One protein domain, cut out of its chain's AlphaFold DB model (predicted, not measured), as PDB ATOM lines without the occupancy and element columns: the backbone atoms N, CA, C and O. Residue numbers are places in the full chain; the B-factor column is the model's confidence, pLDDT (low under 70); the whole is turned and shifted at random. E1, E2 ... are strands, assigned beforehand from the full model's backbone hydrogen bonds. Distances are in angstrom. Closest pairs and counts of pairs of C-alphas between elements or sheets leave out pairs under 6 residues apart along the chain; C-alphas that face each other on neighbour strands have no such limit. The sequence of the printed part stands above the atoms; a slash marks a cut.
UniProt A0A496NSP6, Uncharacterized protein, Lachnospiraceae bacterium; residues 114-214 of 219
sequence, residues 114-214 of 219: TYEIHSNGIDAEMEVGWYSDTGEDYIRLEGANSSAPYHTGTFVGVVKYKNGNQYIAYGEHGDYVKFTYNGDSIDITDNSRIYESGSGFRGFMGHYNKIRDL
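Overview. This is residues 114 to 214 of the 219 residues of an uncharacterized protein of Lachnospiraceae bacterium (UniProt A0A496NSP6). Eight strands ring an axis as a small closed barrel, wound round in chain order, with E8 coming back beside E1. E2, E3 and the first part of E4 run long and side by side in one wall; E4 bends and leads into the opposite wall of E5, E6 and E7. The printed part has 101 residues, with no named helix and strands E1 to E8 in order, an all-strand meander, each strand the antiparallel neighbour of the one before. It is compact, with a radius of gyration of the C-alphas of 12.8 A and spans of 39 by 29 by 22 A.

Along the chain. E1, residues 114 to 118, begins at C-alpha 114 at (-122.588, 419.731, -18.645) and is 13.7 A long. E2, residues 122 to 130, measures 25.4 A, and E3, residues 137 to 145, 26.6 A. E4, residues 152 to 163, measures 30.4 A and begins at C-alpha 152 at (-109.795, 431.321, -25.133). E5 is residues 166 to 170, E6 residues 176 to 181 and E7 residues 185 to 190. E8, residues 206 to 213, measures 19.4 A and ends at C-alpha 213 at (-127.672, 415.865, -16.234).

Arrangement. E1 and E2 form a hairpin, with N 115 and O 126 2.8 A apart, within hydrogen-bond range. In the hairpin of E2 and E3, N 125 and O 142 are 2.8 A apart. E4 bends by 72 degrees at residue 160; it pairs with E3 over residues 152 to 158, N 155 to O 141 at 2.8 A, and with E5 over residues 158 to 163, N 168 to O 161 at 3.0 A. E6 lies between E5, N 167 to O 179 at 2.9 A, and E7, N 180 to O 187 at 2.9 A. E8 pairs with E7, N 208 to O 186 at 2.8 A, and closes the barrel on E1, N 116 to O 209 at 2.9 A. E3 and E7 are apart.

Size, cuts and confidence. The C-alphas of Asp 133 and Ala 148, the two farthest apart, are 40.0 A from each other. The printed part has no cut. The link from E7 to E8, residues 191 to 205, is long. Mean pLDDT of the printed part is 86.8; residues 192 to 198 are under 70.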
ATOM      1  N   THR A 114    -123.352 418.499 -18.460       96.12
ATOM      2  CA  THR A 114    -122.588 419.731 -18.645       96.12
ATOM      3  C   THR A 114    -122.346 420.382 -17.289       96.12
ATOM      4  O   THR A 114    -123.190 420.304 -16.386       96.12
ATOM      5  N   TYR A 115    -121.169 420.977 -17.133       96.88
ATOM      6  CA  TYR A 115    -120.682 421.575 -15.899       96.88
ATOM      7  C   TYR A 115    -120.036 422.925 -16.202       96.88
ATOM      8  O   TYR A 115    -119.343 423.038 -17.206       96.88
ATOM      9  N   GLU A 116    -120.194 423.923 -15.336       96.31
ATOM     10  CA  GLU A 116    -119.660 425.273 -15.565       96.31
ATOM     11  C   GLU A 116    -118.829 425.791 -14.387       96.31
ATOM     12  O   GLU A 116    -119.067 425.447 -13.224       96.31
ATOM     13  N   ILE A 117    -117.873 426.666 -14.691       93.25
ATOM     14  CA  ILE A 117    -117.133 427.461 -13.716       93.25
ATOM     15  C   ILE A 117    -117.185 428.936 -14.107       93.25
ATOM     16  O   ILE A 117    -116.812 429.309 -15.215       93.25
ATOM     17  N   HIS A 118    -117.544 429.785 -13.146       91.62
ATOM     18  CA  HIS A 118    -117.386 431.235 -13.237       91.62
ATOM     19  C   HIS A 118    -116.478 431.695 -12.096       91.62
ATOM     20  O   HIS A 118    -116.876 431.719 -10.930       91.62
ATOM     21  N   SER A 119    -115.228 432.027 -12.411       86.94
ATOM     22  CA  SER A 119    -114.226 432.412 -11.414       86.94
ATOM     23  C   SER A 119    -113.385 433.601 -11.872       86.94
ATOM     24  O   SER A 119    -113.321 433.932 -13.054       86.94
ATOM     25  N   ASN A 120    -112.644 434.210 -10.945       77.38
ATOM     26  CA  ASN A 120    -111.724 435.317 -11.247       77.38
ATOM     27  C   ASN A 120    -110.541 434.921 -12.158       77.38
ATOM     28  O   ASN A 120    -109.803 435.799 -12.605       77.38
ATOM     29  N   GLY A 121    -110.333 433.621 -12.410       81.25
ATOM     30  CA  GLY A 121    -109.288 433.119 -13.310       81.25
ATOM     31  C   GLY A 121    -109.800 432.607 -14.657       81.25
ATOM     32  O   GLY A 121    -109.115 432.782 -15.666       81.25
ATOM     33  N   ILE A 122    -110.985 431.997 -14.672       89.31
ATOM     34  CA  ILE A 122    -111.557 431.304 -15.827       89.31
ATOM     35  C   ILE A 122    -113.086 431.359 -15.804       89.31
ATOM     36  O   ILE A 122    -113.698 431.243 -14.738       89.31
ATOM     37  N   ASP A 123    -113.659 431.506 -16.992       91.88
ATOM     38  CA  ASP A 123    -115.053 431.200 -17.308       91.88
ATOM     39  C   ASP A 123    -115.055 430.036 -18.308       91.88
ATOM     40  O   ASP A 123    -114.405 430.150 -19.353       91.88
ATOM     41  N   ALA A 124    -115.642 428.891 -17.958       94.31
ATOM     42  CA  ALA A 124    -115.565 427.693 -18.794       94.31
ATOM     43  C   ALA A 124    -116.716 426.713 -18.575       94.31
ATOM     44  O   ALA A 124    -117.280 426.618 -17.486       94.31
ATOM     45  N   GLU A 125    -116.971 425.914 -19.605       96.62
ATOM     46  CA  GLU A 125    -117.903 424.795 -19.602       96.62
ATOM     47  C   GLU A 125    -117.161 423.483 -19.899       96.62
ATOM     48  O   GLU A 125    -116.220 423.433 -20.697       96.62
ATOM     49  N   MET A 126    -117.599 422.414 -19.240       96.62
ATOM     50  CA  MET A 126    -117.184 421.038 -19.452       96.62
ATOM     51  C   MET A 126    -118.401 420.184 -19.800       96.62
ATOM     52  O   MET A 126    -119.322 420.065 -18.998       96.62
ATOM     53  N   GLU A 127    -118.380 419.512 -20.943       97.19
ATOM     54  CA  GLU A 127    -119.312 418.437 -21.279       97.19
ATOM     55  C   GLU A 127    -118.632 417.091 -21.039       97.19
ATOM     56  O   GLU A 127    -117.504 416.871 -21.480       97.19
ATOM     57  N   VAL A 128    -119.331 416.175 -20.371       95.50
ATOM     58  CA  VAL A 128    -118.951 414.764 -20.287       95.50
ATOM     59  C   VAL A 128    -120.040 413.946 -20.955       95.50
ATOM     60  O   VAL A 128    -121.209 414.018 -20.571       95.50
ATOM     61  N   GLY A 129    -119.653 413.157 -21.948       93.00
ATOM     62  CA  GLY A 129    -120.588 412.398 -22.763       93.00
ATOM     63  C   GLY A 129    -119.995 411.095 -23.267       93.00
ATOM     64  O   GLY A 129    -118.969 410.622 -22.781       93.00
ATOM     65  N   TRP A 130    -120.664 410.512 -24.255       90.56
ATOM     66  CA  TRP A 130    -120.314 409.231 -24.858       90.56
ATOM     67  C   TRP A 130    -120.437 409.304 -26.382       90.56
ATOM     68  O   TRP A 130    -121.383 409.894 -26.908       90.56
ATOM     69  N   TYR A 131    -119.472 408.720 -27.089       85.44
ATOM     70  CA  TYR A 131    -119.517 408.551 -28.537       85.44
ATOM     71  C   TYR A 131    -120.258 407.263 -28.898       85.44
ATOM     72  O   TYR A 131    -119.800 406.168 -28.570       85.44
ATOM     73  N   SER A 132    -121.359 407.381 -29.646       83.81
ATOM     74  CA  SER A 132    -122.150 406.226 -30.092       83.81
ATOM     75  C   SER A 132    -121.387 405.243 -30.956       83.81
ATOM     76  O   SER A 132    -121.601 404.035 -30.873       83.81
ATOM     77  N   ASP A 133    -120.484 405.771 -31.769       83.81
ATOM     78  CA  ASP A 133    -119.834 405.004 -32.820       83.81
ATOM     79  C   ASP A 133    -118.656 404.188 -32.272       83.81
ATOM     80  O   ASP A 133    -118.369 403.099 -32.765       83.81
ATOM     81  N   THR A 134    -117.981 404.704 -31.238       85.94
ATOM     82  CA  THR A 134    -116.798 404.072 -30.632       85.94
ATOM     83  C   THR A 134    -117.083 403.426 -29.278       85.94
ATOM     84  O   THR A 134    -116.317 402.569 -28.840       85.94
ATOM     85  N   GLY A 135    -118.176 403.806 -28.611       84.88
ATOM     86  CA  GLY A 135    -118.484 403.363 -27.253       84.88
ATOM     87  C   GLY A 135    -117.637 404.039 -26.171       84.88
ATOM     88  O   GLY A 135    -117.644 403.583 -25.029       84.88
ATOM     89  N   GLU A 136    -116.883 405.084 -26.513       89.50
ATOM     90  CA  GLU A 136    -115.950 405.738 -25.598       89.50
ATOM     91  C   GLU A 136    -116.561 406.980 -24.943       89.50
ATOM     92  O   GLU A 136    -117.181 407.807 -25.615       89.50
ATOM     93  N   ASP A 137    -116.347 407.149 -23.636       93.31
ATOM     94  CA  ASP A 137    -116.676 408.398 -22.952       93.31
ATOM     95  C   ASP A 137    -115.690 409.490 -23.377       93.31
ATOM     96  O   ASP A 137    -114.478 409.260 -23.475       93.31
ATOM     97  N   TYR A 138    -116.195 410.705 -23.545       94.06
ATOM     98  CA  TYR A 138    -115.397 411.870 -23.885       94.06
ATOM     99  C   TYR A 138    -115.633 413.011 -22.914       94.06
ATOM    100  O   TYR A 138    -116.651 413.067 -22.219       94.06
ATOM    101  N   ILE A 139    -114.690 413.946 -22.926       95.31
ATOM    102  CA  ILE A 139    -114.887 415.278 -22.380       95.31
ATOM    103  C   ILE A 139    -114.650 416.328 -23.461       95.31
ATOM    104  O   ILE A 139    -113.768 416.163 -24.311       95.31
ATOM    105  N   ARG A 140    -115.424 417.408 -23.410       95.56
ATOM    106  CA  ARG A 140    -115.173 418.645 -24.156       95.56
ATOM    107  C   ARG A 140    -115.107 419.787 -23.166       95.56
ATOM    108  O   ARG A 140    -115.936 419.865 -22.270       95.56
ATOM    109  N   LEU A 141    -114.107 420.634 -23.315       94.50
ATOM    110  CA  LEU A 141    -113.866 421.794 -22.476       94.50
ATOM    111  C   LEU A 141    -113.733 423.008 -23.377       94.50
ATOM    112  O   LEU A 141    -112.949 422.985 -24.326       94.50
ATOM    113  N   GLU A 142    -114.457 424.068 -23.049       94.56
ATOM    114  CA  GLU A 142    -114.369 425.363 -23.717       94.56
ATOM    115  C   GLU A 142    -114.368 426.462 -22.659       94.56
ATOM    116  O   GLU A 142    -115.109 426.393 -21.683       94.56
ATOM    117  N   GLY A 143    -113.514 427.471 -22.806       92.12
ATOM    118  CA  GLY A 143    -113.438 428.536 -21.813       92.12
ATOM    119  C   GLY A 143    -112.599 429.730 -22.221       92.12
ATOM    120  O   GLY A 143    -112.011 429.773 -23.300       92.12
ATOM    121  N   ALA A 144    -112.527 430.715 -21.334       90.19
ATOM    122  CA  ALA A 144    -111.717 431.908 -21.495       90.19
ATOM    123  C   ALA A 144    -111.116 432.367 -20.162       90.19
ATOM    124  O   ALA A 144    -111.710 432.196 -19.097       90.19
ATOM    125  N   ASN A 145    -109.943 433.004 -20.215       86.25
ATOM    126  CA  ASN A 145    -109.422 433.745 -19.069       86.25
ATOM    127  C   ASN A 145    -110.431 434.845 -18.717       86.25
ATOM    128  O   ASN A 145    -110.750 435.670 -19.569       86.25
ATOM    129  N   SER A 146    -110.866 434.936 -17.466       84.62
ATOM    130  CA  SER A 146    -111.839 435.958 -17.038       84.62
ATOM    131  C   SER A 146    -111.217 437.340 -16.781       84.62
ATOM    132  O   SER A 146    -111.882 438.264 -16.314       84.62
ATOM    133  N   SER A 147    -109.936 437.512 -17.119       80.62
ATOM    134  CA  SER A 147    -109.192 438.769 -17.022       80.62
ATOM    135  C   SER A 147    -108.434 439.061 -18.313       80.62
ATOM    136  O   SER A 147    -107.917 438.149 -18.954       80.62
ATOM    137  N   ALA A 148    -108.305 440.346 -18.651       76.88
ATOM    138  CA  ALA A 148    -107.525 440.780 -19.803       76.88
ATOM    139  C   ALA A 148    -106.030 440.392 -19.668       76.88
ATOM    140  O   ALA A 148    -105.457 440.552 -18.586       76.88
ATOM    141  N   PRO A 149    -105.366 439.957 -20.755       78.88
ATOM    142  CA  PRO A 149    -105.939 439.633 -22.063       78.88
ATOM    143  C   PRO A 149    -106.814 438.365 -22.024       78.88
ATOM    144  O   PRO A 149    -106.400 437.314 -21.530       78.88
ATOM    145  N   TYR A 150    -108.032 438.485 -22.564       84.25
ATOM    146  CA  TYR A 150    -109.000 437.395 -22.669       84.25
ATOM    147  C   TYR A 150    -108.510 436.393 -23.719       84.25
ATOM    148  O   TYR A 150    -108.652 436.619 -24.919       84.25
ATOM    149  N   HIS A 151    -107.883 435.313 -23.268       86.56
ATOM    150  CA  HIS A 151    -107.481 434.198 -24.120       86.56
ATOM    151  C   HIS A 151    -108.494 433.072 -23.985       86.56
ATOM    152  O   HIS A 151    -108.904 432.770 -22.866       86.56
ATOM    153  N   THR A 152    -108.877 432.462 -25.102       89.19
ATOM    154  CA  THR A 152    -109.795 431.321 -25.133       89.19
ATOM    155  C   THR A 152    -109.041 429.999 -25.118       89.19
ATOM    156  O   THR A 152    -107.911 429.912 -25.601       89.19
ATOM    157  N   GLY A 153    -109.696 428.992 -24.560       90.00
ATOM    158  CA  GLY A 153    -109.222 427.643 -24.336       90.00
ATOM    159  C   GLY A 153    -110.189 426.616 -24.913       90.00
ATOM    160  O   GLY A 153    -111.377 426.723 -24.620       90.00
ATOM    161  N   THR A 154    -109.722 425.592 -25.628       91.88
ATOM    162  CA  THR A 154    -110.515 424.383 -25.913       91.88
ATOM    163  C   THR A 154    -109.737 423.105 -25.601       91.88
ATOM    164  O   THR A 154    -108.511 423.081 -25.639       91.88
ATOM    165  N   PHE A 155    -110.428 422.027 -25.243       91.62
ATOM    166  CA  PHE A 155    -109.840 420.693 -25.132       91.62
ATOM    167  C   PHE A 155    -110.908 419.643 -25.423       91.62
ATOM    168  O   PHE A 155    -112.024 419.720 -24.914       91.62
ATOM    169  N   VAL A 156    -110.554 418.634 -26.213       93.00
ATOM    170  CA  VAL A 156    -111.391 417.455 -26.444       93.00
ATOM    171  C   VAL A 156    -110.544 416.235 -26.143       93.00
ATOM    172  O   VAL A 156    -109.434 416.105 -26.655       93.00
ATOM    173  N   GLY A 157    -111.057 415.340 -25.305       92.56
ATOM    174  CA  GLY A 157    -110.317 414.148 -24.917       92.56
ATOM    175  C   GLY A 157    -111.214 412.955 -24.669       92.56
ATOM    176  O   GLY A 157    -112.375 413.087 -24.292       92.56
ATOM    177  N   VAL A 158    -110.645 411.769 -24.849       94.50
ATOM    178  CA  VAL A 158    -111.311 410.493 -24.577       94.50
ATOM    179  C   VAL A 158    -110.895 409.991 -23.200       94.50
ATOM    180  O   VAL A 158    -109.705 409.963 -22.875       94.50
ATOM    181  N   VAL A 159    -111.857 409.562 -22.383       94.00
ATOM    182  CA  VAL A 159    -111.601 409.032 -21.039       94.00
ATOM    183  C   VAL A 159    -110.998 407.631 -21.141       94.00
ATOM    184  O   VAL A 159    -111.690 406.662 -21.448       94.00
ATOM    185  N   LYS A 160    -109.700 407.504 -20.841       92.38
ATOM    186  CA  LYS A 160    -108.973 406.218 -20.905       92.38
ATOM    187  C   LYS A 160    -108.728 405.583 -19.538       92.38
ATOM    188  O   LYS A 160    -108.442 404.391 -19.473       92.38
ATOM    189  N   TYR A 161    -108.845 406.346 -18.451       89.88
ATOM    190  CA  TYR A 161    -108.681 405.837 -17.090       89.88
ATOM    191  C   TYR A 161    -109.864 406.232 -16.211       89.88
ATOM    192  O   TYR A 161    -110.283 407.390 -16.223       89.88
ATOM    193  N   LYS A 162    -110.374 405.260 -15.443       88.62
ATOM    194  CA  LYS A 162    -111.485 405.413 -14.497       88.62
ATOM    195  C   LYS A 162    -111.174 404.590 -13.244       88.62
ATOM    196  O   LYS A 162    -111.003 403.375 -13.343       88.62
ATOM    197  N   ASN A 163    -111.099 405.231 -12.083       83.69
ATOM    198  CA  ASN A 163    -110.908 404.565 -10.792       83.69
ATOM    199  C   ASN A 163    -111.770 405.236  -9.722       83.69
ATOM    200  O   ASN A 163    -111.412 406.293  -9.203       83.69
ATOM    201  N   GLY A 164    -112.921 404.635  -9.405       82.88
ATOM    202  CA  GLY A 164    -113.911 405.263  -8.530       82.88
ATOM    203  C   GLY A 164    -114.357 406.609  -9.100       82.88
ATOM    204  O   GLY A 164    -114.870 406.659 -10.214       82.88
ATOM    205  N   ASN A 165    -114.104 407.685  -8.351       86.50
ATOM    206  CA  ASN A 165    -114.411 409.059  -8.740       86.50
ATOM    207  C   ASN A 165    -113.353 409.773  -9.571       86.50
ATOM    208  O   ASN A 165    -113.560 410.929  -9.926       86.50
ATOM    209  N   GLN A 166    -112.238 409.113  -9.875       89.94
ATOM    210  CA  GLN A 166    -111.104 409.720 -10.560       89.94
ATOM    211  C   GLN A 166    -111.062 409.307 -12.028       89.94
ATOM    212  O   GLN A 166    -111.140 408.117 -12.357       89.94
ATOM    213  N   TYR A 167    -110.861 410.291 -12.897       92.56
ATOM    214  CA  TYR A 167    -110.882 410.134 -14.344       92.56
ATOM    215  C   TYR A 167    -109.653 410.782 -14.979       92.56
ATOM    216  O   TYR A 167    -109.155 411.805 -14.502       92.56
ATOM    217  N   ILE A 168    -109.175 410.192 -16.079       93.88
ATOM    218  CA  ILE A 168    -108.170 410.813 -16.951       93.88
ATOM    219  C   ILE A 168    -108.658 410.733 -18.394       93.88
ATOM    220  O   ILE A 168    -108.855 409.635 -18.931       93.88
ATOM    221  N   ALA A 169    -108.830 411.901 -19.007       93.69
ATOM    222  CA  ALA A 169    -109.089 412.046 -20.431       93.69
ATOM    223  C   ALA A 169    -107.809 412.446 -21.161       93.69
ATOM    224  O   ALA A 169    -107.069 413.296 -20.671       93.69
ATOM    225  N   TYR A 170    -107.563 411.837 -22.318       91.88
ATOM    226  CA  TYR A 170    -106.402 412.109 -23.164       91.88
ATOM    227  C   TYR A 170    -106.855 412.745 -24.477       91.88
ATOM    228  O   TYR A 170    -107.789 412.235 -25.104       91.88
ATOM    229  N   GLY A 171    -106.202 413.838 -24.863       88.81
ATOM    230  CA  GLY A 171    -106.350 414.484 -26.165       88.81
ATOM    231  C   GLY A 171    -105.474 413.831 -27.240       88.81
ATOM    232  O   GLY A 171    -104.784 412.834 -26.993       88.81
ATOM    233  N   GLU A 172    -105.517 414.379 -28.455       82.12
ATOM    234  CA  GLU A 172    -104.841 413.816 -29.635       82.12
ATOM    235  C   GLU A 172    -103.306 413.882 -29.552       82.12
ATOM    236  O   GLU A 172    -102.620 413.024 -30.113       82.12
ATOM    237  N   HIS A 173    -102.752 414.841 -28.803       78.19
ATOM    238  CA  HIS A 173    -101.310 415.115 -28.751       78.19
ATOM    239  C   HIS A 173    -100.651 414.661 -27.437       78.19
ATOM    240  O   HIS A 173     -99.539 415.077 -27.102       78.19
ATOM    241  N   GLY A 174    -101.312 413.770 -26.689       76.19
ATOM    242  CA  GLY A 174    -100.824 413.263 -25.398       76.19
ATOM    243  C   GLY A 174    -100.988 414.251 -24.239       76.19
ATOM    244  O   GLY A 174    -100.512 413.997 -23.125       76.19
ATOM    245  N   ASP A 175    -101.670 415.362 -24.498       86.00
ATOM    246  CA  ASP A 175    -102.285 416.213 -23.498       86.00
ATOM    247  C   ASP A 175    -103.357 415.435 -22.729       86.00
ATOM    248  O   ASP A 175    -103.956 414.477 -23.223       86.00
ATOM    249  N   TYR A 176    -103.557 415.801 -21.469       89.44
ATOM    250  CA  TYR A 176    -104.523 415.119 -20.626       89.44
ATOM    251  C   TYR A 176    -105.170 416.075 -19.634       89.44
ATOM    252  O   TYR A 176    -104.584 417.080 -19.225       89.44
ATOM    253  N   VAL A 177    -106.361 415.684 -19.195       92.69
ATOM    254  CA  VAL A 177    -107.099 416.316 -18.105       92.69
ATOM    255  C   VAL A 177    -107.410 415.249 -17.069       92.69
ATOM    256  O   VAL A 177    -108.020 414.224 -17.387       92.69
ATOM    257  N   LYS A 178    -106.990 415.487 -15.824       93.81
ATOM    258  CA  LYS A 178    -107.420 414.684 -14.674       93.81
ATOM    259  C   LYS A 178    -108.526 415.409 -13.944       93.81
ATOM    260  O   LYS A 178    -108.373 416.578 -13.580       93.81
ATOM    261  N   PHE A 179    -109.599 414.688 -13.673       93.81
ATOM    262  CA  PHE A 179    -110.732 415.252 -12.970       93.81
ATOM    263  C   PHE A 179    -111.344 414.266 -11.983       93.81
ATOM    264  O   PHE A 179    -111.232 413.046 -12.137       93.81
ATOM    265  N   THR A 180    -111.957 414.820 -10.942       91.25
ATOM    266  CA  THR A 180    -112.664 414.073  -9.904       91.25
ATOM    267  C   THR A 180    -114.137 414.436  -9.961       91.25
ATOM    268  O   THR A 180    -114.469 415.615  -9.967       91.25
ATOM    269  N   TYR A 181    -115.015 413.439 -10.011       90.31
ATOM    270  CA  TYR A 181    -116.460 413.652  -9.973       90.31
ATOM    271  C   TYR A 181    -116.992 413.510  -8.546       90.31
ATOM    272  O   TYR A 181    -116.836 412.460  -7.925       90.31
ATOM    273  N   ASN A 182    -117.668 414.537  -8.038       83.69
ATOM    274  CA  ASN A 182    -118.167 414.561  -6.659       83.69
ATOM    275  C   ASN A 182    -119.683 414.303  -6.552       83.69
ATOM    276  O   ASN A 182    -120.236 414.359  -5.459       83.69
ATOM    277  N   GLY A 183    -120.355 413.973  -7.663       82.25
ATOM    278  CA  GLY A 183    -121.796 413.682  -7.718       82.25
ATOM    279  C   GLY A 183    -122.625 414.787  -8.385       82.25
ATOM    280  O   GLY A 183    -123.472 414.522  -9.237       82.25
ATOM    281  N   ASP A 184    -122.357 416.039  -8.060       85.19
ATOM    282  CA  ASP A 184    -123.012 417.219  -8.644       85.19
ATOM    283  C   ASP A 184    -122.003 418.247  -9.170       85.19
ATOM    284  O   ASP A 184    -122.371 419.326  -9.620       85.19
ATOM    285  N   SER A 185    -120.722 417.897  -9.147       88.56
ATOM    286  CA  SER A 185    -119.628 418.770  -9.546       88.56
ATOM    287  C   SER A 185    -118.428 417.962 -10.026       88.56
ATOM    288  O   SER A 185    -118.309 416.757  -9.761       88.56
ATOM    289  N   ILE A 186    -117.543 418.637 -10.754       94.44
ATOM    290  CA  ILE A 186    -116.265 418.106 -11.213       94.44
ATOM    291  C   ILE A 186    -115.138 419.039 -10.777       94.44
ATOM    292  O   ILE A 186    -115.161 420.229 -11.073       94.44
ATOM    293  N   ASP A 187    -114.109 418.477 -10.149       93.06
ATOM    294  CA  ASP A 187    -112.847 419.174  -9.904       93.06
ATOM    295  C   ASP A 187    -111.812 418.769 -10.948       93.06
ATOM    296  O   ASP A 187    -111.366 417.616 -10.977       93.06
ATOM    297  N   ILE A 188    -111.370 419.717 -11.774       93.56
ATOM    298  CA  ILE A 188    -110.201 419.526 -12.637       93.56
ATOM    299  C   ILE A 188    -108.947 419.785 -11.804       93.56
ATOM    300  O   ILE A 188    -108.663 420.914 -11.399       93.56
ATOM    301  N   THR A 189    -108.191 418.716 -11.558       85.56
ATOM    302  CA  THR A 189    -107.077 418.689 -10.593       85.56
ATOM    303  C   THR A 189    -105.704 418.753 -11.250       85.56
ATOM    304  O   THR A 189    -104.728 419.116 -10.599       85.56
ATOM    305  N   ASP A 190    -105.611 418.407 -12.534       81.44
ATOM    306  CA  ASP A 190    -104.368 418.476 -13.292       81.44
ATOM    307  C   ASP A 190    -104.673 418.652 -14.780       81.44
ATOM    308  O   ASP A 190    -105.377 417.845 -15.391       81.44
ATOM    309  N   ASN A 191    -104.108 419.711 -15.345       71.56
ATOM    310  CA  ASN A 191    -104.135 420.038 -16.764       71.56
ATOM    311  C   ASN A 191    -102.733 420.444 -17.271       71.56
ATOM    312  O   ASN A 191    -102.609 421.150 -18.271       71.56
ATOM    313  N   SER A 192    -101.671 420.032 -16.569       59.41
ATOM    314  CA  SER A 192    -100.292 420.533 -16.720       59.41
ATOM    315  C   SER A 192     -99.628 420.267 -18.083       59.41
ATOM    316  O   SER A 192     -98.453 420.591 -18.268       59.41
ATOM    317  N   ARG A 193    -100.354 419.690 -19.049       60.38
ATOM    318  CA  ARG A 193     -99.869 419.347 -20.395       60.38
ATOM    319  C   ARG A 193    -100.813 419.724 -21.533       60.38
ATOM    320  O   ARG A 193    -100.681 419.157 -22.612       60.38
ATOM    321  N   ILE A 194    -101.751 420.649 -21.339       64.38
ATOM    322  CA  ILE A 194    -102.557 421.111 -22.475       64.38
ATOM    323  C   ILE A 194    -101.724 422.098 -23.303       64.38
ATOM    324  O   ILE A 194    -101.700 423.298 -23.045       64.38
ATOM    325  N   TYR A 195    -100.968 421.568 -24.266       56.62
ATOM    326  CA  TYR A 195    -100.073 422.352 -25.125       56.62
ATOM    327  C   TYR A 195    -100.827 423.173 -26.184       56.62
ATOM    328  O   TYR A 195    -100.277 424.139 -26.708       56.62
ATOM    329  N   GLU A 196    -102.085 422.823 -26.468       59.94
ATOM    330  CA  GLU A 196    -102.840 423.350 -27.611       59.94
ATOM    331  C   GLU A 196    -104.196 423.960 -27.249       59.94
ATOM    332  O   GLU A 196    -104.963 424.299 -28.144       59.94
ATOM    333  N   SER A 197    -104.497 424.186 -25.963       62.66
ATOM    334  CA  SER A 197    -105.810 424.741 -25.605       62.66
ATOM    335  C   SER A 197    -106.040 426.141 -26.152       62.66
ATOM    336  O   SER A 197    -107.176 426.545 -26.328       62.66
ATOM    337  N   GLY A 198    -104.982 426.891 -26.428       62.78
ATOM    338  CA  GLY A 198    -105.076 428.250 -26.937       62.78
ATOM    339  C   GLY A 198    -103.929 429.095 -26.413       62.78
ATOM    340  O   GLY A 198    -103.569 429.035 -25.236       62.78
ATOM    341  N   SER A 199    -103.320 429.881 -27.300       72.56
ATOM    342  CA  SER A 199    -102.183 430.730 -26.942       72.56
ATOM    343  C   SER A 199    -102.585 431.735 -25.856       72.56
ATOM    344  O   SER A 199    -103.504 432.525 -26.061       72.56
ATOM    345  N   GLY A 200    -101.901 431.696 -24.707       71.00
ATOM    346  CA  GLY A 200    -102.143 432.584 -23.560       71.00
ATOM    347  C   GLY A 200    -103.289 432.167 -22.625       71.00
ATOM    348  O   GLY A 200    -103.535 432.848 -21.623       71.00
ATOM    349  N   PHE A 201    -103.979 431.059 -22.906       82.69
ATOM    350  CA  PHE A 201    -104.984 430.500 -22.003       82.69
ATOM    351  C   PHE A 201    -104.317 429.789 -20.820       82.69
ATOM    352  O   PHE A 201    -103.358 429.040 -20.992       82.69
ATOM    353  N   ARG A 202    -104.806 430.046 -19.602       79.38
ATOM    354  CA  ARG A 202    -104.180 429.551 -18.360       79.38
ATOM    355  C   ARG A 202    -104.583 428.119 -17.996       79.38
ATOM    356  O   ARG A 202    -103.990 427.538 -17.091       79.38
ATOM    357  N   GLY A 203    -105.548 427.556 -18.721       86.88
ATOM    358  CA  GLY A 203    -106.010 426.185 -18.563       86.88
ATOM    359  C   GLY A 203    -107.266 426.057 -17.698       86.88
ATOM    360  O   GLY A 203    -107.688 426.991 -17.034       86.88
ATOM    361  N   PHE A 204    -107.842 424.858 -17.706       91.00
ATOM    362  CA  PHE A 204    -109.145 424.519 -17.125       91.00
ATOM    363  C   PHE A 204    -109.187 424.150 -15.629       91.00
ATOM    364  O   PHE A 204    -110.201 423.619 -15.192       91.00
ATOM    365  N   MET A 205    -108.131 424.357 -14.831       91.25
ATOM    366  CA  MET A 205    -108.169 423.962 -13.408       91.25
ATOM    367  C   MET A 205    -109.274 424.699 -12.648       91.25
ATOM    368  O   MET A 205    -109.374 425.922 -12.739       91.25
ATOM    369  N   GLY A 206    -110.053 423.968 -11.853       90.38
ATOM    370  CA  GLY A 206    -111.109 424.558 -11.041       90.38
ATOM    371  C   GLY A 206    -112.232 423.593 -10.686       90.38
ATOM    372  O   GLY A 206    -112.201 422.419 -11.059       90.38
ATOM    373  N   HIS A 207    -113.207 424.130  -9.956       92.00
ATOM    374  CA  HIS A 207    -114.426 423.451  -9.534       92.00
ATOM    375  C   HIS A 207    -115.580 423.828 -10.466       92.00
ATOM    376  O   HIS A 207    -115.937 425.005 -10.555       92.00
ATOM    377  N   TYR A 208    -116.146 422.838 -11.149       95.50
ATOM    378  CA  TYR A 208    -117.234 422.998 -12.105       95.50
ATOM    379  C   TYR A 208    -118.525 422.445 -11.506       95.50
ATOM    380  O   TYR A 208    -118.589 421.270 -11.135       95.50
ATOM    381  N   ASN A 209    -119.567 423.268 -11.446       91.75
ATOM    382  CA  ASN A 209    -120.882 422.860 -10.956       91.75
ATOM    383  C   ASN A 209    -121.682 422.225 -12.089       91.75
ATOM    384  O   ASN A 209    -121.698 422.758 -13.196       91.75
ATOM    385  N   LYS A 210    -122.377 421.114 -11.832       91.50
ATOM    386  CA  LYS A 210    -123.266 420.499 -12.825       91.50
ATOM    387  C   LYS A 210    -124.441 421.432 -13.112       91.50
ATOM    388  O   LYS A 210    -125.171 421.810 -12.198       91.50
ATOM    389  N   ILE A 211    -124.664 421.722 -14.387       91.31
ATOM    390  CA  ILE A 211    -125.802 422.524 -14.860       91.31
ATOM    391  C   ILE A 211    -126.843 421.684 -15.598       91.31
ATOM    392  O   ILE A 211    -128.021 422.040 -15.631       91.31
ATOM    393  N   ARG A 212    -126.439 420.539 -16.158       90.31
ATOM    394  CA  ARG A 212    -127.349 419.612 -16.835       90.31
ATOM    395  C   ARG A 212    -126.918 418.173 -16.619       90.31
ATOM    396  O   ARG A 212    -125.754 417.840 -16.814       90.31
ATOM    397  N   ASP A 213    -127.873 417.314 -16.281       87.50
ATOM    398  CA  ASP A 213    -127.672 415.865 -16.234       87.50
ATOM    399  C   ASP A 213    -127.956 415.250 -17.617       87.50
ATOM    400  O   ASP A 213    -128.981 415.547 -18.238       87.50
ATOM    401  N   LEU A 214    -127.031 414.428 -18.117       85.50
ATOM    402  CA  LEU A 214    -127.153 413.714 -19.395       85.50
ATOM    403  C   LEU A 214    -127.119 412.188 -19.216       85.50
ATOM    404  O   LEU A 214    -127.042 411.456 -20.203       85.50
TER     405      LEU A 214